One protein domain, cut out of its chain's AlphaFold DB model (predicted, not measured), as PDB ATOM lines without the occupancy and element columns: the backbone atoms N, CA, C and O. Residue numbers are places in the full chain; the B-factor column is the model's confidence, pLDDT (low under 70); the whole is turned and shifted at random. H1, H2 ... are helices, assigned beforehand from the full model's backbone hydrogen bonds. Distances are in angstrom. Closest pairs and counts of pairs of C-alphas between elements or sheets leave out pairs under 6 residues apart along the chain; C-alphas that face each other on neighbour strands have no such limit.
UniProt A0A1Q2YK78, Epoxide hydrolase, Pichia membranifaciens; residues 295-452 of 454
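What this domain is: This is residues 295 to 452 of the 454 residues of the protein "Epoxide hydrolase" of Pichia membranifaciens (UniProt A0A1Q2YK78). Two rows of helices make an elongated slab: H1, H4, H7, H9 and H11 stand in one row, each running the same way as the one before it in the row, and H2, H5, H8 and H10 run back in a second row over it. The short H6 lies between H5 and H8 in that second row. The printed part has 158 residues with eleven named helices, H1 to H11 along the chain, and no named strand; its class is all helix. It is compact, with a radius of gyration of the C-alphas of 16.3 A and spans of 47 by 29 by 25 A.

How they stand to each other: H1, residues 295 to 313, touches H4, residues 332 to 344, the same way at a steep tilt of 39 degrees; their closest C-alphas, of Cys 300 and Phe 338, are 4.8 A apart. With residues 311 to 312 alone H1 touches H5, residues 356 to 368, opposite ways at 46 degrees, a steep tilt; the closest C-alphas, of Ile 311 and Asn 357, are 5.9 A apart. H2, residues 315 to 321, touches H5 at a shallow tilt of 13 degrees, with the closest C-alphas, of Pro 315 and Asn 357, 6.2 A apart. H3, residues 324 to 327, is close to H5 but not clearly touching, with 1 pair of C-alphas within 8 A, Ser 324 and Ile 368, 4.8 A apart. H4 touches H7, residues 378 to 390, the same way at a shallow tilt of 15 degrees, closest at the C-alphas of Ser 343 and Leu 387, 5.3 A. H6, residues 370 to 373, only just touches H7, with 3 pairs of C-alphas within 8 A, the closest those of Tyr 372 and Trp 384, 6.4 A. H7, H8 at residues 394 to 403, H9 at 410 to 423, H10 at 425 to 435 and H11 at 441 to 451 form an up and down bundle, each running against the one before it. H9 touches H7 at the C-alphas of Phe 412 and Phe 382, 6.5 A, and H11 at those of Arg 414 and Val 447, 5.7 A. H8 touches H10, closest at the C-alphas of Ala 401 and Thr 431, 5.9 A. Every O i to N i+4 pair is within hydrogen-bond range in H4, H5, H10 and H11, against 14 of 15 in H1, 8 of 9 in H7, 4 of 6 in H8, 9 of 10 in H9 and 1 of 3 in H2, which has 2 of 4 O i to N i+3 pairs within range; H3 and H6 are too short for an i+4 pair.

Where its parts are: H1 is 26.5 A long from C-alpha 295 at (140.966, 98.673, 9.502) to C-alpha 313. H9 measures 19.8 A, H5 18.4 A, and H4 and H7 18.2 A each. H11 ends with C-alpha 451 at (153.420, 89.137, 45.127).

The domain as a whole: The two C-alphas farthest apart, of Glu 316 and Pro 441, are 50.0 A apart. The printed part has no cut; the link from H4 to H5, 11 residues, is long. The mean pLDDT of the printed part is 96.2, and no printed residue is under 70.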
ATOM      1  N   LYS A 295     142.060  97.685   9.472       96.44
ATOM      2  CA  LYS A 295     140.966  98.673   9.502       96.44
ATOM      3  C   LYS A 295     140.336  98.877  10.888       96.44
ATOM      4  O   LYS A 295     140.290 100.005  11.369       96.44
ATOM      5  N   LEU A 296     139.908  97.802  11.556       96.75
ATOM      6  CA  LEU A 296     139.265  97.894  12.879       96.75
ATOM      7  C   LEU A 296     140.229  98.346  13.990       96.75
ATOM      8  O   LEU A 296     139.814  99.005  14.948       96.75
ATOM      9  N   VAL A 297     141.519  98.018  13.866       96.56
ATOM     10  CA  VAL A 297     142.564  98.485  14.789       96.56
ATOM     11  C   VAL A 297     142.855  99.971  14.565       96.56
ATOM     12  O   VAL A 297     143.005 100.720  15.530       96.56
ATOM     13  N   ASP A 298     142.909 100.409  13.308       97.50
ATOM     14  CA  ASP A 298     143.230 101.786  12.931       97.50
ATOM     15  C   ASP A 298     142.182 102.777  13.449       97.50
ATOM     16  O   ASP A 298     142.541 103.872  13.887       97.50
ATOM     17  N   GLU A 299     140.904 102.389  13.493       96.94
ATOM     18  CA  GLU A 299     139.839 103.164  14.146       96.94
ATOM     19  C   GLU A 299     140.146 103.404  15.635       96.94
ATOM     20  O   GLU A 299     140.121 104.545  16.112       96.94
ATOM     21  N   CYS A 300     140.528 102.345  16.358       97.94
ATOM     22  CA  CYS A 300     140.892 102.419  17.774       97.94
ATOM     23  C   CYS A 300     142.132 103.299  17.983       97.94
ATOM     24  O   CYS A 300     142.171 104.152  18.872       97.94
ATOM     25  N   TYR A 301     143.162 103.107  17.158       97.88
ATOM     26  CA  TYR A 301     144.432 103.822  17.283       97.88
ATOM     27  C   TYR A 301     144.309 105.293  16.915       97.88
ATOM     28  O   TYR A 301     144.927 106.128  17.573       97.88
ATOM     29  N   THR A 302     143.486 105.620  15.920       98.31
ATOM     30  CA  THR A 302     143.220 107.004  15.520       98.31
ATOM     31  C   THR A 302     142.529 107.759  16.648       98.31
ATOM     32  O   THR A 302     142.964 108.857  17.001       98.31
ATOM     33  N   LEU A 303     141.508 107.166  17.278       98.25
ATOM     34  CA  LEU A 303     140.841 107.791  18.419       98.25
ATOM     35  C   LEU A 303     141.792 107.931  19.614       98.25
ATOM     36  O   LEU A 303     141.832 108.987  20.242       98.25
ATOM     37  N   ALA A 304     142.597 106.905  19.914       98.38
ATOM     38  CA  ALA A 304     143.565 106.961  21.010       98.38
ATOM     39  C   ALA A 304     144.627 108.050  20.786       98.38
ATOM     40  O   ALA A 304     144.936 108.808  21.705       98.38
ATOM     41  N   ALA A 305     145.138 108.169  19.557       98.38
ATOM     42  CA  ALA A 305     146.065 109.228  19.175       98.38
ATOM     43  C   ALA A 305     145.421 110.615  19.302       98.38
ATOM     44  O   ALA A 305     146.052 111.515  19.848       98.38
ATOM     45  N   LYS A 306     144.154 110.776  18.882       98.31
ATOM     46  CA  LYS A 306     143.404 112.031  19.053       98.31
ATOM     47  C   LYS A 306     143.301 112.426  20.529       98.31
ATOM     48  O   LYS A 306     143.499 113.591  20.859       98.31
ATOM     49  N   TRP A 307     143.008 111.480  21.425       98.25
ATOM     50  CA  TRP A 307     142.977 111.750  22.867       98.25
ATOM     51  C   TRP A 307     144.305 112.285  23.384       98.25
ATOM     52  O   TRP A 307     144.324 113.327  24.034       98.25
ATOM     53  N   VAL A 308     145.403 111.601  23.073       98.00
ATOM     54  CA  VAL A 308     146.743 112.003  23.521       98.00
ATOM     55  C   VAL A 308     147.129 113.372  22.960       98.00
ATOM     56  O   VAL A 308     147.528 114.244  23.727       98.00
ATOM     57  N   ASP A 309     146.907 113.604  21.665       97.88
ATOM     58  CA  ASP A 309     147.210 114.879  21.007       97.88
ATOM     59  C   ASP A 309     146.459 116.059  21.645       97.88
ATOM     60  O   ASP A 309     147.066 117.079  21.971       97.88
ATOM     61  N   ILE A 310     145.157 115.916  21.915       98.06
ATOM     62  CA  ILE A 310     144.368 116.978  22.561       98.06
ATOM     63  C   ILE A 310     144.811 117.208  24.013       98.06
ATOM     64  O   ILE A 310     144.868 118.358  24.449       98.06
ATOM     65  N   ILE A 311     145.165 116.155  24.761       97.62
ATOM     66  CA  ILE A 311     145.684 116.284  26.137       97.62
ATOM     67  C   ILE A 311     146.979 117.110  26.166       97.62
ATOM     68  O   ILE A 311     147.173 117.908  27.091       97.62
ATOM     69  N   GLU A 312     147.862 116.912  25.183       96.69
ATOM     70  CA  GLU A 312     149.166 117.578  25.116       96.69
ATOM     71  C   GLU A 312     149.097 118.989  24.522       96.69
ATOM     72  O   GLU A 312     149.781 119.890  25.008       96.69
ATOM     73  N   THR A 313     148.283 119.195  23.484       96.75
ATOM     74  CA  THR A 313     148.354 120.407  22.652       96.75
ATOM     75  C   THR A 313     147.218 121.402  22.883       96.75
ATOM     76  O   THR A 313     147.428 122.600  22.690       96.75
ATOM     77  N   ALA A 314     146.033 120.939  23.292       97.00
ATOM     78  CA  ALA A 314     144.834 121.769  23.433       97.00
ATOM     79  C   ALA A 314     143.892 121.264  24.552       97.00
ATOM     80  O   ALA A 314     142.715 120.976  24.297       97.00
ATOM     81  N   PRO A 315     144.376 121.133  25.804       95.50
ATOM     82  CA  PRO A 315     143.619 120.529  26.905       95.50
ATOM     83  C   PRO A 315     142.313 121.267  27.235       95.50
ATOM     84  O   PRO A 315     141.369 120.664  27.744       95.50
ATOM     85  N   GLU A 316     142.208 122.558  26.916       95.69
ATOM     86  CA  GLU A 316     140.981 123.344  27.057       95.69
ATOM     87  C   GLU A 316     139.833 122.862  26.155       95.69
ATOM     88  O   GLU A 316     138.672 123.168  26.427       95.69
ATOM     89  N   LYS A 317     140.135 122.089  25.102       95.81
ATOM     90  CA  LYS A 317     139.150 121.552  24.154       95.81
ATOM     91  C   LYS A 317     138.650 120.150  24.501       95.81
ATOM     92  O   LYS A 317     137.748 119.664  23.818       95.81
ATOM     93  N   LEU A 318     139.183 119.511  25.550       94.31
ATOM     94  CA  LEU A 318     138.826 118.139  25.941       94.31
ATOM     95  C   LEU A 318     137.304 117.927  25.976       94.31
ATOM     96  O   LEU A 318     136.795 117.024  25.320       94.31
ATOM     97  N   SER A 319     136.558 118.796  26.662       91.44
ATOM     98  CA  SER A 319     135.103 118.642  26.821       91.44
ATOM     99  C   SER A 319     134.279 118.876  25.547       91.44
ATOM    100  O   SER A 319     133.103 118.525  25.531       91.44
ATOM    101  N   SER A 320     134.846 119.484  24.499       94.44
ATOM    102  CA  SER A 320     134.142 119.751  23.231       94.44
ATOM    103  C   SER A 320     134.531 118.804  22.093       94.44
ATOM    104  O   SER A 320     133.761 118.649  21.146       94.44
ATOM    105  N   GLU A 321     135.719 118.198  22.163       96.31
ATOM    106  CA  GLU A 321     136.295 117.382  21.083       96.31
ATOM    107  C   GLU A 321     135.832 115.926  21.072       96.31
ATOM    108  O   GLU A 321     135.948 115.267  20.032       96.31
ATOM    109  N   PHE A 322     135.322 115.438  22.202       96.62
ATOM    110  CA  PHE A 322     134.916 114.047  22.387       96.62
ATOM    111  C   PHE A 322     133.443 113.943  22.762       96.62
ATOM    112  O   PHE A 322     132.896 114.791  23.472       96.62
ATOM    113  N   LYS A 323     132.789 112.898  22.262       94.94
ATOM    114  CA  LYS A 323     131.356 112.645  22.429       94.94
ATOM    115  C   LYS A 323     131.133 111.178  22.752       94.94
ATOM    116  O   LYS A 323     131.876 110.320  22.295       94.94
ATOM    117  N   SER A 324     130.045 110.865  23.449       92.75
ATOM    118  CA  SER A 324     129.689 109.477  23.783       92.75
ATOM    119  C   SER A 324     129.582 108.551  22.563       92.75
ATOM    120  O   SER A 324     129.825 107.352  22.664       92.75
ATOM    121  N   THR A 325     129.266 109.104  21.389       95.31
ATOM    122  CA  THR A 325     129.149 108.364  20.130       95.31
ATOM    123  C   THR A 325     130.479 107.894  19.543       95.31
ATOM    124  O   THR A 325     130.450 107.036  18.665       95.31
ATOM    125  N   ASP A 326     131.624 108.404  20.008       96.19
ATOM    126  CA  ASP A 326     132.942 108.107  19.420       96.19
ATOM    127  C   ASP A 326     133.303 106.612  19.496       96.19
ATOM    128  O   ASP A 326     134.028 106.112  18.641       96.19
ATOM    129  N   ILE A 327     132.749 105.892  20.478       95.44
ATOM    130  CA  ILE A 327     132.948 104.445  20.681       95.44
ATOM    131  C   ILE A 327     131.661 103.632  20.481       95.44
ATOM    132  O   ILE A 327     131.598 102.455  20.832       95.44
ATOM    133  N   SER A 328     130.595 104.250  19.959       91.81
ATOM    134  CA  SER A 328     129.279 103.594  19.848       91.81
ATOM    135  C   SER A 328     129.317 102.329  18.987       91.81
ATOM    136  O   SER A 328     128.654 101.351  19.322       91.81
ATOM    137  N   ASN A 329     130.160 102.327  17.951       91.31
ATOM    138  CA  ASN A 329     130.357 101.194  17.046       91.31
ATOM    139  C   ASN A 329     131.484 100.244  17.485       91.31
ATOM    140  O   ASN A 329     131.733  99.265  16.792       91.31
ATOM    141  N   PHE A 330     132.180 100.524  18.592       95.31
ATOM    142  CA  PHE A 330     133.225  99.628  19.083       95.31
ATOM    143  C   PHE A 330     132.593  98.424  19.779       95.31
ATOM    144  O   PHE A 330     131.822  98.601  20.732       95.31
ATOM    145  N   SER A 331     132.995  97.228  19.348       93.69
ATOM    146  CA  SER A 331     132.814  95.979  20.102       93.69
ATOM    147  C   SER A 331     133.641  95.980  21.395       93.69
ATOM    148  O   SER A 331     134.569  96.786  21.537       93.69
ATOM    149  N   ALA A 332     133.380  95.061  22.330       92.81
ATOM    150  CA  ALA A 332     134.217  94.855  23.521       92.81
ATOM    151  C   ALA A 332     135.706  94.751  23.173       92.81
ATOM    152  O   ALA A 332     136.543  95.394  23.810       92.81
ATOM    153  N   ASN A 333     136.036  94.015  22.111       93.88
ATOM    154  CA  ASN A 333     137.413  93.845  21.664       93.88
ATOM    155  C   ASN A 333     138.024  95.162  21.146       93.88
ATOM    156  O   ASN A 333     139.155  95.488  21.506       93.88
ATOM    157  N   GLN A 334     137.290  95.977  20.375       96.31
ATOM    158  CA  GLN A 334     137.758  97.315  19.963       96.31
ATOM    159  C   GLN A 334     137.926  98.262  21.156       96.31
ATOM    160  O   GLN A 334     138.943  98.950  21.258       96.31
ATOM    161  N   ASN A 335     136.987  98.247  22.105       96.38
ATOM    162  CA  ASN A 335     137.109  98.985  23.362       96.38
ATOM    163  C   ASN A 335     138.367  98.562  24.135       96.38
ATOM    164  O   ASN A 335     139.123  99.409  24.613       96.38
ATOM    165  N   GLY A 336     138.644  97.260  24.195       95.62
ATOM    166  CA  GLY A 336     139.858  96.732  24.798       95.62
ATOM    167  C   GLY A 336     141.127  97.226  24.100       95.62
ATOM    168  O   GLY A 336     142.008  97.782  24.754       95.62
ATOM    169  N   VAL A 337     141.200  97.115  22.772       96.81
ATOM    170  CA  VAL A 337     142.343  97.603  21.979       96.81
ATOM    171  C   VAL A 337     142.552  99.108  22.160       96.81
ATOM    172  O   VAL A 337     143.687  99.562  22.323       96.81
ATOM    173  N   PHE A 338     141.475  99.893  22.179       98.19
ATOM    174  CA  PHE A 338     141.523 101.330  22.429       98.19
ATOM    175  C   PHE A 338     142.107 101.659  23.814       98.19
ATOM    176  O   PHE A 338     143.068 102.426  23.909       98.19
ATOM    177  N   LEU A 339     141.591 101.042  24.881       97.75
ATOM    178  CA  LEU A 339     142.080 101.235  26.254       97.75
ATOM    179  C   LEU A 339     143.530 100.768  26.428       97.75
ATOM    180  O   LEU A 339     144.339 101.412  27.114       97.75
ATOM    181  N   ASP A 340     143.883  99.667  25.766       96.12
ATOM    182  CA  ASP A 340     145.241  99.151  25.767       96.12
ATOM    183  C   ASP A 340     146.201 100.131  25.094       96.12
ATOM    184  O   ASP A 340     147.275 100.422  25.638       96.12
ATOM    185  N   LYS A 341     145.785 100.690  23.950       97.44
ATOM    186  CA  LYS A 341     146.549 101.683  23.202       97.44
ATOM    187  C   LYS A 341     146.732 102.971  23.996       97.44
ATOM    188  O   LYS A 341     147.866 103.442  24.077       97.44
ATOM    189  N   LEU A 342     145.683 103.498  24.633       98.19
ATOM    190  CA  LEU A 342     145.780 104.658  25.531       98.19
ATOM    191  C   LEU A 342     146.817 104.427  26.636       98.19
ATOM    192  O   LEU A 342     147.702 105.255  26.846       98.19
ATOM    193  N   SER A 343     146.757 103.266  27.293       96.94
ATOM    194  CA  SER A 343     147.716 102.905  28.344       96.94
ATOM    195  C   SER A 343     149.153 102.838  27.819       96.94
ATOM    196  O   SER A 343     150.084 103.197  28.533       96.94
ATOM    197  N   SER A 344     149.345 102.389  26.572       96.00
ATOM    198  CA  SER A 344     150.676 102.231  25.977       96.00
ATOM    199  C   SER A 344     151.423 103.552  25.781       96.00
ATOM    200  O   SER A 344     152.651 103.531  25.750       96.00
ATOM    201  N   TYR A 345     150.714 104.683  25.671       97.62
ATOM    202  CA  TYR A 345     151.331 106.001  25.494       97.62
ATOM    203  C   TYR A 345     152.062 106.504  26.742       97.62
ATOM    204  O   TYR A 345     152.914 107.380  26.614       97.62
ATOM    205  N   GLU A 346     151.780 105.967  27.936       97.19
ATOM    206  CA  GLU A 346     152.484 106.368  29.161       97.19
ATOM    207  C   GLU A 346     154.007 106.239  28.991       97.19
ATOM    208  O   GLU A 346     154.534 105.164  28.709       97.19
ATOM    209  N   GLY A 347     154.721 107.349  29.190       95.31
ATOM    210  CA  GLY A 347     156.176 107.423  29.069       95.31
ATOM    211  C   GLY A 347     156.700 107.540  27.634       95.31
ATOM    212  O   GLY A 347     157.890 107.806  27.457       95.31
ATOM    213  N   GLN A 348     155.857 107.398  26.607       95.69
ATOM    214  CA  GLN A 348     156.265 107.631  25.220       95.69
ATOM    215  C   GLN A 348     156.370 109.130  24.950       95.69
ATOM    216  O   GLN A 348     155.465 109.885  25.280       95.69
ATOM    217  N   ASN A 349     157.476 109.574  24.346       94.12
ATOM    218  CA  ASN A 349     157.708 110.979  23.980       94.12
ATOM    219  C   ASN A 349     157.514 111.993  25.132       94.12
ATOM    220  O   ASN A 349     157.271 113.168  24.887       94.12
ATOM    221  N   GLY A 350     157.652 111.555  26.389       93.81
ATOM    222  CA  GLY A 350     157.431 112.397  27.570       93.81
ATOM    223  C   GLY A 350     155.967 112.530  28.008       93.81
ATOM    224  O   GLY A 350     155.713 113.169  29.030       93.81
ATOM    225  N   PHE A 351     155.022 111.900  27.304       97.19
ATOM    226  CA  PHE A 351     153.615 111.883  27.684       97.19
ATOM    227  C   PHE A 351     153.403 111.162  29.021       97.19
ATOM    228  O   PHE A 351     154.005 110.119  29.299       97.19
ATOM    229  N   THR A 352     152.510 111.696  29.855       97.56
ATOM    230  CA  THR A 352     152.073 111.016  31.078       97.56
ATOM    231  C   THR A 352     150.615 111.301  31.404       97.56
ATOM    232  O   THR A 352     150.172 112.450  31.437       97.56
ATOM    233  N   TRP A 353     149.883 110.246  31.751       97.88
ATOM    234  CA  TRP A 353     148.514 110.323  32.251       97.88
ATOM    235  C   TRP A 353     148.416 110.907  33.667       97.88
ATOM    236  O   TRP A 353     147.337 111.290  34.111       97.88
ATOM    237  N   LYS A 354     149.535 110.979  34.399       97.12
ATOM    238  CA  LYS A 354     149.566 111.360  35.822       97.12
ATOM    239  C   LYS A 354     149.443 112.867  36.060       97.12
ATOM    240  O   LYS A 354     149.241 113.279  37.208       97.12
ATOM    241  N   ASN A 355     149.597 113.680  35.014       96.31
ATOM    242  CA  ASN A 355     149.461 115.133  35.095       96.31
ATOM    243  C   ASN A 355     147.981 115.564  35.204       96.31
ATOM    244  O   ASN A 355     147.064 114.745  35.139       96.31
ATOM    245  N   GLU A 356     147.740 116.860  35.409       96.69
ATOM    246  CA  GLU A 356     146.385 117.398  35.591       96.69
ATOM    247  C   GLU A 356     145.480 117.157  34.371       96.69
ATOM    248  O   GLU A 356     144.322 116.775  34.534       96.69
ATOM    249  N   ASN A 357     146.005 117.323  33.155       97.12
ATOM    250  CA  ASN A 357     145.231 117.169  31.921       97.12
ATOM    251  C   ASN A 357     144.864 115.705  31.656       97.12
ATOM    252  O   ASN A 357     143.724 115.421  31.301       97.12
ATOM    253  N   GLY A 358     145.792 114.774  31.888       97.44
ATOM    254  CA  GLY A 358     145.546 113.339  31.787       97.44
ATOM    255  C   GLY A 358     144.451 112.891  32.754       97.44
ATOM    256  O   GLY A 358     143.511 112.213  32.351       97.44
ATOM    257  N   LYS A 359     144.491 113.359  34.008       97.00
ATOM    258  CA  LYS A 359     143.442 113.062  34.997       97.00
ATOM    259  C   LYS A 359     142.081 113.651  34.618       97.00
ATOM    260  O   LYS A 359     141.079 112.949  34.735       97.00
ATOM    261  N   LYS A 360     142.040 114.889  34.109       96.38
ATOM    262  CA  LYS A 360     140.809 115.501  33.568       96.38
ATOM    263  C   LYS A 360     140.251 114.711  32.386       96.38
ATOM    264  O   LYS A 360     139.041 114.530  32.291       96.38
ATOM    265  N   ALA A 361     141.114 114.219  31.497       97.56
ATOM    266  CA  ALA A 361     140.696 113.394  30.371       97.56
ATOM    267  C   ALA A 361     140.097 112.058  30.831       97.56
ATOM    268  O   ALA A 361     139.068 111.650  30.305       97.56
ATOM    269  N   ILE A 362     140.675 111.414  31.850       97.00
ATOM    270  CA  ILE A 362     140.114 110.192  32.446       97.00
ATOM    271  C   ILE A 362     138.743 110.443  33.082       97.00
ATOM    272  O   ILE A 362     137.822 109.652  32.880       97.00
ATOM    273  N   GLU A 363     138.580 111.543  33.821       94.69
ATOM    274  CA  GLU A 363     137.282 111.932  34.382       94.69
ATOM    275  C   GLU A 363     136.249 112.170  33.273       94.69
ATOM    276  O   GLU A 363     135.129 111.665  33.346       94.69
ATOM    277  N   LEU A 364     136.642 112.865  32.202       95.75
ATOM    278  CA  LEU A 364     135.786 113.068  31.042       95.75
ATOM    279  C   LEU A 364     135.402 111.737  30.385       95.75
ATOM    280  O   LEU A 364     134.213 111.507  30.181       95.75
ATOM    281  N   MET A 365     136.368 110.853  30.102       96.44
ATOM    282  CA  MET A 365     136.118 109.516  29.547       96.44
ATOM    283  C   MET A 365     135.131 108.732  30.412       96.44
ATOM    284  O   MET A 365     134.178 108.177  29.879       96.44
ATOM    285  N   SER A 366     135.305 108.739  31.738       93.75
ATOM    286  CA  SER A 366     134.403 108.052  32.673       93.75
ATOM    287  C   SER A 366     132.955 108.547  32.590       93.75
ATOM    288  O   SER A 366     132.043 107.783  32.911       93.75
ATOM    289  N   ASN A 367     132.751 109.808  32.198       92.38
ATOM    290  CA  ASN A 367     131.436 110.439  32.094       92.38
ATOM    291  C   ASN A 367     130.812 110.281  30.701       92.38
ATOM    292  O   ASN A 367     129.604 110.090  30.596       92.38
ATOM    293  N   ILE A 368     131.604 110.390  29.628       94.06
ATOM    294  CA  ILE A 368     131.075 110.334  28.253       94.06
ATOM    295  C   ILE A 368     131.008 108.907  27.703       94.06
ATOM    296  O   ILE A 368     130.188 108.636  26.829       94.06
ATOM    297  N   TYR A 369     131.833 107.993  28.212       95.06
ATOM    298  CA  TYR A 369     131.875 106.593  27.802       95.06
ATOM    299  C   TYR A 369     131.356 105.692  28.926       95.06
ATOM    300  O   TYR A 369     132.128 105.029  29.621       95.06
ATOM    301  N   SER A 370     130.028 105.631  29.086       86.94
ATOM    302  CA  SER A 370     129.382 104.760  30.085       86.94
ATOM    303  C   SER A 370     129.771 103.284  29.930       86.94
ATOM    304  O   SER A 370     129.885 102.576  30.927       86.94
ATOM    305  N   LYS A 371     130.112 102.845  28.703       87.81
ATOM    306  CA  LYS A 371     130.675 101.513  28.403       87.81
ATOM    307  C   LYS A 371     131.919 101.148  29.229       87.81
ATOM    308  O   LYS A 371     132.272  99.977  29.245       87.81
ATOM    309  N   TYR A 372     132.596 102.095  29.887       91.12
ATOM    310  CA  TYR A 372     133.764 101.816  30.736       91.12
ATOM    311  C   TYR A 372     133.448 101.878  32.229       91.12
ATOM    312  O   TYR A 372     133.885 101.013  32.985       91.12
ATOM    313  N   SER A 373     132.699 102.888  32.669       83.56
ATOM    314  CA  SER A 373     132.384 103.097  34.087       83.56
ATOM    315  C   SER A 373     131.271 102.185  34.607       83.56
ATOM    316  O   SER A 373     131.251 101.893  35.802       83.56
ATOM    317  N   GLU A 374     130.393 101.708  33.722       88.75
ATOM    318  CA  GLU A 374     129.223 100.877  34.044       88.75
ATOM    319  C   GLU A 374     129.308  99.468  33.428       88.75
ATOM    320  O   GLU A 374     128.355  98.695  33.507       88.75
ATOM    321  N   SER A 375     130.443  99.124  32.806       93.00
ATOM    322  CA  SER A 375     130.627  97.834  32.135       93.00
ATOM    323  C   SER A 375     130.487  96.660  33.097       93.00
ATOM    324  O   SER A 375     131.043  96.688  34.195       93.00
ATOM    325  N   GLN A 376     129.834  95.594  32.636       93.38
ATOM    326  CA  GLN A 376     129.902  94.266  33.255       93.38
ATOM    327  C   GLN A 376     130.874  93.336  32.511       93.38
ATOM    328  O   GLN A 376     131.198  92.253  32.994       93.38
ATOM    329  N   ASN A 377     131.411  93.776  31.369       96.38
ATOM    330  CA  ASN A 377     132.335  92.990  30.573       96.38
ATOM    331  C   ASN A 377     133.733  92.971  31.214       96.38
ATOM    332  O   ASN A 377     134.446  93.978  31.237       96.38
ATOM    333  N   ALA A 378     134.154  91.802  31.704       95.81
ATOM    334  CA  ALA A 378     135.426  91.633  32.406       95.81
ATOM    335  C   ALA A 378     136.658  92.057  31.579       95.81
ATOM    336  O   ALA A 378     137.615  92.590  32.148       95.81
ATOM    337  N   GLU A 379     136.634  91.883  30.252       94.94
ATOM    338  CA  GLU A 379     137.724  92.302  29.358       94.94
ATOM    339  C   GLU A 379     137.865  93.830  29.309       94.94
ATOM    340  O   GLU A 379     138.989  94.350  29.273       94.94
ATOM    341  N   VAL A 380     136.739  94.552  29.348       96.56
ATOM    342  CA  VAL A 380     136.687  96.020  29.359       96.56
ATOM    343  C   VAL A 380     137.033  96.558  30.746       96.56
ATOM    344  O   VAL A 380     137.906  97.420  30.860       96.56
ATOM    345  N   ILE A 381     136.426  96.009  31.806       97.06
ATOM    346  CA  ILE A 381     136.685  96.396  33.204       97.06
ATOM    347  C   ILE A 381     138.180  96.308  33.520       97.06
ATOM    348  O   ILE A 381     138.771  97.259  34.039       97.06
ATOM    349  N   PHE A 382     138.816  95.186  33.170       97.44
ATOM    350  CA  PHE A 382     140.242  94.966  33.404       97.44
ATOM    351  C   PHE A 382     141.114  96.059  32.765       97.44
ATOM    352  O   PHE A 382     141.991  96.635  33.419       97.44
ATOM    353  N   ARG A 383     140.867  96.372  31.488       97.25
ATOM    354  CA  ARG A 383     141.656  97.357  30.731       97.25
ATOM    355  C   ARG A 383     141.361  98.786  31.161       97.25
ATOM    356  O   ARG A 383     142.270  99.617  31.175       97.25
ATOM    357  N   TRP A 384     140.132  99.058  31.585       97.88
ATOM    358  CA  TRP A 384     139.777 100.336  32.179       97.88
ATOM    359  C   TRP A 384     140.535 100.555  33.490       97.88
ATOM    360  O   TRP A 384     141.220 101.568  33.633       97.88
ATOM    361  N   PHE A 385     140.544  99.574  34.402       98.00
ATOM    362  CA  PHE A 385     141.357  99.655  35.619       98.00
ATOM    363  C   PHE A 385     142.846  99.815  35.321       98.00
ATOM    364  O   PHE A 385     143.510 100.619  35.975       98.00
ATOM    365  N   ARG A 386     143.378  99.114  34.313       97.56
ATOM    366  CA  ARG A 386     144.770  99.301  33.887       97.56
ATOM    367  C   ARG A 386     145.060 100.759  33.532       97.56
ATOM    368  O   ARG A 386     146.067 101.298  33.989       97.56
ATOM    369  N   LEU A 387     144.189 101.408  32.763       98.00
ATOM    370  CA  LEU A 387     144.347 102.818  32.409       98.00
ATOM    371  C   LEU A 387     144.234 103.738  33.642       98.00
ATOM    372  O   LEU A 387     145.068 104.628  33.819       98.00
ATOM    373  N   LEU A 388     143.270 103.489  34.535       97.81
ATOM    374  CA  LEU A 388     143.107 104.247  35.786       97.81
ATOM    375  C   LEU A 388     144.346 104.169  36.691       97.81
ATOM    376  O   LEU A 388     144.771 105.182  37.256       97.81
ATOM    377  N   LEU A 389     144.947 102.983  36.819       97.56
ATOM    378  CA  LEU A 389     146.169 102.778  37.599       97.56
ATOM    379  C   LEU A 389     147.380 103.433  36.923       97.56
ATOM    380  O   LEU A 389     148.170 104.083  37.602       97.56
ATOM    381  N   THR A 390     147.495 103.347  35.593       96.56
ATOM    382  CA  THR A 390     148.514 104.076  34.815       96.56
ATOM    383  C   THR A 390     148.451 105.589  35.076       96.56
ATOM    384  O   THR A 390     149.487 106.234  35.249       96.56
ATOM    385  N   ALA A 391     147.241 106.145  35.189       97.06
ATOM    386  CA  ALA A 391     146.983 107.556  35.477       97.06
ATOM    387  C   ALA A 391     147.081 107.945  36.972       97.06
ATOM    388  O   ALA A 391     146.890 109.114  37.325       97.06
ATOM    389  N   ASN A 392     147.396 107.000  37.870       96.88
ATOM    390  CA  ASN A 392     147.393 107.182  39.328       96.88
ATOM    391  C   ASN A 392     146.062 107.744  39.878       96.88
ATOM    392  O   ASN A 392     146.049 108.648  40.723       96.88
ATOM    393  N   ILE A 393     144.925 107.224  39.404       97.44
ATOM    394  CA  ILE A 393     143.602 107.560  39.947       97.44
ATOM    395  C   ILE A 393     143.377 106.764  41.235       97.44
ATOM    396  O   ILE A 393     142.790 105.685  41.226       97.44
ATOM    397  N   THR A 394     143.852 107.286  42.365       97.12
ATOM    398  CA  THR A 394     143.856 106.575  43.660       97.12
ATOM    399  C   THR A 394     142.469 106.151  44.148       97.12
ATOM    400  O   THR A 394     142.336 105.120  44.802       97.12
ATOM    401  N   SER A 395     141.409 106.877  43.773       96.12
ATOM    402  CA  SER A 395     140.016 106.512  44.078       96.12
ATOM    403  C   SER A 395     139.549 105.210  43.409       96.12
ATOM    404  O   SER A 395     138.516 104.660  43.790       96.12
ATOM    405  N   SER A 396     140.298 104.697  42.426       96.94
ATOM    406  CA  SER A 396     140.014 103.430  41.745       96.94
ATOM    407  C   SER A 396     140.651 102.210  42.417       96.94
ATOM    408  O   SER A 396     140.212 101.093  42.163       96.94
ATOM    409  N   TYR A 397     141.646 102.391  43.295       98.31
ATOM    410  CA  TYR A 397     142.443 101.270  43.812       98.31
ATOM    411  C   TYR A 397     141.604 100.327  44.673       98.31
ATOM    412  O   TYR A 397     141.659  99.114  44.488       98.31
ATOM    413  N   GLN A 398     140.759 100.883  45.550       98.50
ATOM    414  CA  GLN A 398     139.831 100.082  46.350       98.50
ATOM    415  C   GLN A 398     138.787  99.380  45.471       98.50
ATOM    416  O   GLN A 398     138.457  98.229  45.723       98.50
ATOM    417  N   LYS A 399     138.324 100.024  44.391       97.69
ATOM    418  CA  LYS A 399     137.375  99.407  43.452       97.69
ATOM    419  C   LYS A 399     137.990  98.199  42.739       97.69
ATOM    420  O   LYS A 399     137.328  97.176  42.611       97.69
ATOM    421  N   LEU A 400     139.258  98.294  42.325       98.19
ATOM    422  CA  LEU A 400     139.995  97.158  41.766       98.19
ATOM    423  C   LEU A 400     140.175  96.043  42.808       98.19
ATOM    424  O   LEU A 400     139.979  94.872  42.494       98.19
ATOM    425  N   ALA A 401     140.530  96.404  44.045       98.50
ATOM    426  CA  ALA A 401     140.666  95.455  45.146       98.50
ATOM    427  C   ALA A 401     139.357  94.703  45.434       98.50
ATOM    428  O   ALA A 401     139.373  93.493  45.642       98.50
ATOM    429  N   ASP A 402     138.219  95.396  45.407       98.25
ATOM    430  CA  ASP A 402     136.912  94.777  45.611       98.25
ATOM    431  C   ASP A 402     136.522  93.885  44.425       98.25
ATOM    432  O   ASP A 402     136.085  92.755  44.638       98.25
ATOM    433  N   TRP A 403     136.768  94.333  43.186       97.81
ATOM    434  CA  TRP A 403     136.518  93.540  41.977       97.81
ATOM    435  C   TRP A 403     137.328  92.238  41.942       97.81
ATOM    436  O   TRP A 403     136.794  91.194  41.573       97.81
ATOM    437  N   LEU A 404     138.580  92.252  42.414       98.00
ATOM    438  CA  LEU A 404     139.412  91.051  42.562       98.00
ATOM    439  C   LEU A 404     138.760  89.961  43.432       98.00
ATOM    440  O   LEU A 404     139.073  88.786  43.254       98.00
ATOM    441  N   GLY A 405     137.853  90.319  44.344       97.19
ATOM    442  CA  GLY A 405     137.085  89.370  45.155       97.19
ATOM    443  C   GLY A 405     135.895  88.725  44.439       97.19
ATOM    444  O   GLY A 405     135.222  87.890  45.033       97.19
ATOM    445  N   THR A 406     135.611  89.117  43.194       96.12
ATOM    446  CA  THR A 406     134.430  88.671  42.427       96.12
ATOM    447  C   THR A 406     134.767  87.729  41.269       96.12
ATOM    448  O   THR A 406     133.872  87.133  40.679       96.12
ATOM    449  N   ILE A 407     136.054  87.565  40.951       96.12
ATOM    450  CA  ILE A 407     136.544  86.818  39.787       96.12
ATOM    451  C   ILE A 407     137.704  85.890  40.165       96.12
ATOM    452  O   ILE A 407     138.475  86.205  41.061       96.12
ATOM    453  N   GLY A 408     137.884  84.781  39.447       96.25
ATOM    454  CA  GLY A 408     138.975  83.818  39.670       96.25
ATOM    455  C   GLY A 408     139.862  83.551  38.453       96.25
ATOM    456  O   GLY A 408     140.924  82.941  38.588       96.25
ATOM    457  N   ARG A 409     139.480  84.045  37.267       96.31
ATOM    458  CA  ARG A 409     140.215  83.810  36.018       96.31
ATOM    459  C   ARG A 409     141.607  84.444  36.070       96.31
ATOM    460  O   ARG A 409     141.745  85.667  36.168       96.31
ATOM    461  N   MET A 410     142.656  83.630  35.936       94.50
ATOM    462  CA  MET A 410     144.051  84.072  36.089       94.50
ATOM    463  C   MET A 410     144.447  85.180  35.108       94.50
ATOM    464  O   MET A 410     145.251  86.035  35.481       94.50
ATOM    465  N   LYS A 411     143.842  85.196  33.908       92.56
ATOM    466  CA  LYS A 411     143.994  86.254  32.892       92.56
ATOM    467  C   LYS A 411     143.780  87.655  33.474       92.56
ATOM    468  O   LYS A 411     144.502  88.577  33.113       92.56
ATOM    469  N   PHE A 412     142.834  87.807  34.397       96.75
ATOM    470  CA  PHE A 412     142.524  89.086  35.034       96.75
ATOM    471  C   PHE A 412     143.133  89.198  36.426       96.75
ATOM    472  O   PHE A 412     143.717  90.230  36.760       96.75
ATOM    473  N   VAL A 413     143.035  88.136  37.231       97.81
ATOM    474  CA  VAL A 413     143.443  88.149  38.640       97.81
ATOM    475  C   VAL A 413     144.940  88.432  38.783       97.81
ATOM    476  O   VAL A 413     145.324  89.367  39.488       97.81
ATOM    477  N   ARG A 414     145.804  87.684  38.082       96.75
ATOM    478  CA  ARG A 414     147.264  87.806  38.253       96.75
ATOM    479  C   ARG A 414     147.801  89.180  37.830       96.75
ATOM    480  O   ARG A 414     148.497  89.817  38.634       96.75
ATOM    481  N   PRO A 415     147.471  89.704  36.630       95.88
ATOM    482  CA  PRO A 415     147.945  91.027  36.247       95.88
ATOM    483  C   PRO A 415     147.345  92.125  37.125       95.88
ATOM    484  O   PRO A 415     148.051  93.074  37.447       95.88
ATOM    485  N   SER A 416     146.093  91.993  37.579       98.12
ATOM    486  CA  SER A 416     145.457  92.979  38.467       98.12
ATOM    487  C   SER A 416     146.152  93.087  39.821       98.12
ATOM    488  O   SER A 416     146.450  94.200  40.251       98.12
ATOM    489  N   TYR A 417     146.517  91.965  40.454       98.50
ATOM    490  CA  TYR A 417     147.350  91.989  41.663       98.50
ATOM    491  C   TYR A 417     148.729  92.595  41.401       98.50
ATOM    492  O   TYR A 417     149.213  93.390  42.204       98.50
ATOM    493  N   THR A 418     149.348  92.274  40.263       97.44
ATOM    494  CA  THR A 418     150.643  92.852  39.878       97.44
ATOM    495  C   THR A 418     150.551  94.369  39.691       97.44
ATOM    496  O   THR A 418     151.428  95.101  40.150       97.44
ATOM    497  N   MET A 419     149.496  94.861  39.036       97.25
ATOM    498  CA  MET A 419     149.241  96.289  38.845       97.25
ATOM    499  C   MET A 419     148.960  96.986  40.177       97.25
ATOM    500  O   MET A 419     149.589  98.000  40.469       97.25
ATOM    501  N   LEU A 420     148.087  96.415  41.014       98.44
ATOM    502  CA  LEU A 420     147.753  96.962  42.326       98.44
ATOM    503  C   LEU A 420     148.985  97.013  43.236       98.44
ATOM    504  O   LEU A 420     149.254  98.042  43.837       98.44
ATOM    505  N   ASN A 421     149.807  95.961  43.261       98.25
ATOM    506  CA  ASN A 421     151.039  95.912  44.052       98.25
ATOM    507  C   ASN A 421     152.066  96.984  43.647       98.25
ATOM    508  O   ASN A 421     152.824  97.452  44.496       98.25
ATOM    509  N   LYS A 422     152.097  97.390  42.370       97.25
ATOM    510  CA  LYS A 422     152.981  98.467  41.891       97.25
ATOM    511  C   LYS A 422     152.565  99.847  42.402       97.25
ATOM    512  O   LYS A 422     153.438 100.691  42.588       97.25
ATOM    513  N   VAL A 423     151.266 100.084  42.597       97.50
ATOM    514  CA  VAL A 423     150.737 101.398  43.009       97.50
ATOM    515  C   VAL A 423     150.405 101.479  44.502       97.50
ATOM    516  O   VAL A 423     150.510 102.556  45.081       97.50
ATOM    517  N   ASP A 424     150.042 100.357  45.126       98.31
ATOM    518  CA  ASP A 424     149.730 100.213  46.550       98.31
ATOM    519  C   ASP A 424     149.928  98.753  47.017       98.31
ATOM    520  O   ASP A 424     149.019  97.915  47.007       98.31
ATOM    521  N   ARG A 425     151.153  98.434  47.455       98.25
ATOM    522  CA  ARG A 425     151.495  97.102  47.986       98.25
ATOM    523  C   ARG A 425     150.705  96.743  49.244       98.25
ATOM    524  O   ARG A 425     150.371  95.575  49.423       98.25
ATOM    525  N   GLY A 426     150.424  97.711  50.117       98.56
ATOM    526  CA  GLY A 426     149.691  97.458  51.360       98.56
ATOM    527  C   GLY A 426     148.283  96.953  51.064       98.56
ATOM    528  O   GLY A 426     147.879  95.907  51.577       98.56
ATOM    529  N   LEU A 427     147.585  97.644  50.161       98.69
ATOM    530  CA  LEU A 427     146.265  97.241  49.698       98.69
ATOM    531  C   LEU A 427     146.301  95.914  48.932       98.69
ATOM    532  O   LEU A 427     145.456  95.058  49.186       98.69
ATOM    533  N   ALA A 428     147.282  95.690  48.051       98.69
ATOM    534  CA  ALA A 428     147.406  94.428  47.316       98.69
ATOM    535  C   ALA A 428     147.552  93.214  48.251       98.69
ATOM    536  O   ALA A 428     146.850  92.217  48.081       98.69
ATOM    537  N   LEU A 429     148.419  93.311  49.266       98.69
ATOM    538  CA  LEU A 429     148.633  92.241  50.244       98.69
ATOM    539  C   LEU A 429     147.401  92.011  51.129       98.69
ATOM    540  O   LEU A 429     147.027  90.863  51.357       98.69
ATOM    541  N   ALA A 430     146.746  93.082  51.590       98.69
ATOM    542  CA  ALA A 430     145.520  92.975  52.381       98.69
ATOM    543  C   ALA A 430     144.366  92.352  51.575       98.69
ATOM    544  O   ALA A 430     143.635  91.505  52.084       98.69
ATOM    545  N   THR A 431     144.239  92.732  50.302       98.69
ATOM    546  CA  THR A 431     143.243  92.187  49.369       98.69
ATOM    547  C   THR A 431     143.485  90.705  49.118       98.69
ATOM    548  O   THR A 431     142.560  89.903  49.222       98.69
ATOM    549  N   PHE A 432     144.738  90.320  48.860       98.62
ATOM    550  CA  PHE A 432     145.079  88.920  48.648       98.62
ATOM    551  C   PHE A 432     144.804  88.080  49.899       98.62
ATOM    552  O   PHE A 432     144.146  87.054  49.800       98.62
ATOM    553  N   ALA A 433     145.202  88.545  51.087       98.25
ATOM    554  CA  ALA A 433     144.897  87.854  52.341       98.25
ATOM    555  C   ALA A 433     143.382  87.704  52.590       98.25
ATOM    556  O   ALA A 433     142.945  86.713  53.171       98.25
ATOM    557  N   LYS A 434     142.569  88.668  52.136       98.44
ATOM    558  CA  LYS A 434     141.105  88.619  52.244       98.44
ATOM    559  C   LYS A 434     140.479  87.562  51.326       98.44
ATOM    560  O   LYS A 434     139.514  86.920  51.732       98.44
ATOM    561  N   TYR A 435     140.998  87.395  50.107       98.19
ATOM    562  CA  TYR A 435     140.364  86.584  49.059       98.19
ATOM    563  C   TYR A 435     141.143  85.322  48.658       98.19
ATOM    564  O   TYR A 435     140.653  84.541  47.852       98.19
ATOM    565  N   GLU A 436     142.328  85.042  49.208       96.81
ATOM    566  CA  GLU A 436     143.149  83.917  48.729       96.81
ATOM    567  C   GLU A 436     142.430  82.560  48.787       96.81
ATOM    568  O   GLU A 436     142.707  81.686  47.970       96.81
ATOM    569  N   MET A 437     141.490  82.387  49.721       96.88
ATOM    570  CA  MET A 437     140.747  81.139  49.912       96.88
ATOM    571  C   MET A 437     139.587  80.936  48.928       96.88
ATOM    572  O   MET A 437     139.080  79.820  48.861       96.88
ATOM    573  N   ILE A 438     139.185  81.961  48.168       95.44
ATOM    574  CA  ILE A 438     138.153  81.821  47.124       95.44
ATOM    575  C   ILE A 438     138.744  81.456  45.756       95.44
ATOM    576  O   ILE A 438     138.019  81.018  44.868       95.44
ATOM    577  N   TYR A 439     140.054  81.624  45.560       97.69
ATOM    578  CA  TYR A 439     140.700  81.298  44.291       97.69
ATOM    579  C   TYR A 439     141.004  79.808  44.166       97.69
ATOM    580  O   TYR A 439     141.361  79.136  45.136       97.69
ATOM    581  N   HIS A 440     140.984  79.317  42.924       96.19
ATOM    582  CA  HIS A 440     141.525  78.003  42.600       96.19
ATOM    583  C   HIS A 440     142.975  77.861  43.114       96.19
ATOM    584  O   HIS A 440     143.749  78.820  42.998       96.19
ATOM    585  N   PRO A 441     143.401  76.685  43.626       95.06
ATOM    586  CA  PRO A 441     144.744  76.493  44.179       95.06
ATOM    587  C   PRO A 441     145.888  76.940  43.261       95.06
ATOM    588  O   PRO A 441     146.846  77.543  43.746       95.06
ATOM    589  N   ILE A 442     145.764  76.712  41.946       91.38
ATOM    590  CA  ILE A 442     146.740  77.180  40.945       91.38
ATOM    591  C   ILE A 442     146.785  78.711  40.911       91.38
ATOM    592  O   ILE A 442     147.854  79.291  41.082       91.38
ATOM    593  N   CYS A 443     145.633  79.379  40.771       94.69
ATOM    594  CA  CYS A 443     145.560  80.842  40.771       94.69
ATOM    595  C   CYS A 443     146.165  81.423  42.056       94.69
ATOM    596  O   CYS A 443     147.040  82.286  41.990       94.69
ATOM    597  N   ARG A 444     145.788  80.879  43.221       96.38
ATOM    598  CA  ARG A 444     146.336  81.271  44.524       96.38
ATOM    599  C   ARG A 444     147.859  81.137  44.575       96.38
ATOM    600  O   ARG A 444     148.532  82.066  45.013       96.38
ATOM    601  N   SER A 445     148.397  79.997  44.143       94.00
ATOM    602  CA  SER A 445     149.844  79.736  44.122       94.00
ATOM    603  C   SER A 445     150.585  80.741  43.234       94.00
ATOM    604  O   SER A 445     151.573  81.350  43.646       94.00
ATOM    605  N   MET A 446     150.052  80.994  42.037       91.38
ATOM    606  CA  MET A 446     150.660  81.919  41.086       91.38
ATOM    607  C   MET A 446     150.612  83.371  41.578       91.38
ATOM    608  O   MET A 446     151.614  84.074  41.475       91.38
ATOM    609  N   VAL A 447     149.508  83.813  42.191       95.44
ATOM    610  CA  VAL A 447     149.418  85.159  42.784       95.44
ATOM    611  C   VAL A 447     150.368  85.314  43.978       95.44
ATOM    612  O   VAL A 447     151.004  86.360  44.101       95.44
ATOM    613  N   LYS A 448     150.543  84.284  44.826       96.00
ATOM    614  CA  LYS A 448     151.563  84.305  45.900       96.00
ATOM    615  C   LYS A 448     152.950  84.575  45.335       96.00
ATOM    616  O   LYS A 448     153.635  85.482  45.811       96.00
ATOM    617  N   LYS A 449     153.320  83.843  44.282       92.31
ATOM    618  CA  LYS A 449     154.594  84.022  43.580       92.31
ATOM    619  C   LYS A 449     154.727  85.434  43.001       92.31
ATOM    620  O   LYS A 449     155.745  86.080  43.234       92.31
ATOM    621  N   ASP A 450     153.695  85.937  42.323       92.06
ATOM    622  CA  ASP A 450     153.692  87.281  41.725       92.06
ATOM    623  C   ASP A 450     153.838  88.400  42.784       92.06
ATOM    624  O   ASP A 450     154.450  89.436  42.525       92.06
ATOM    625  N   LEU A 451     153.320  88.192  44.003       96.31
ATOM    626  CA  LEU A 451     153.420  89.137  45.127       96.31
ATOM    627  C   LEU A 451     154.709  88.994  45.964       96.31
ATOM    628  O   LEU A 451     154.953  89.823  46.857       96.31
ATOM    629  N   GLY A 452     155.538  87.986  45.671       94.62
ATOM    630  CA  GLY A 452     156.756  87.663  46.419       94.62
ATOM    631  C   GLY A 452     156.475  87.095  47.811       94.62
ATOM    632  O   GLY A 452     157.184  87.428  48.761       94.62
TER     633      GLY A 452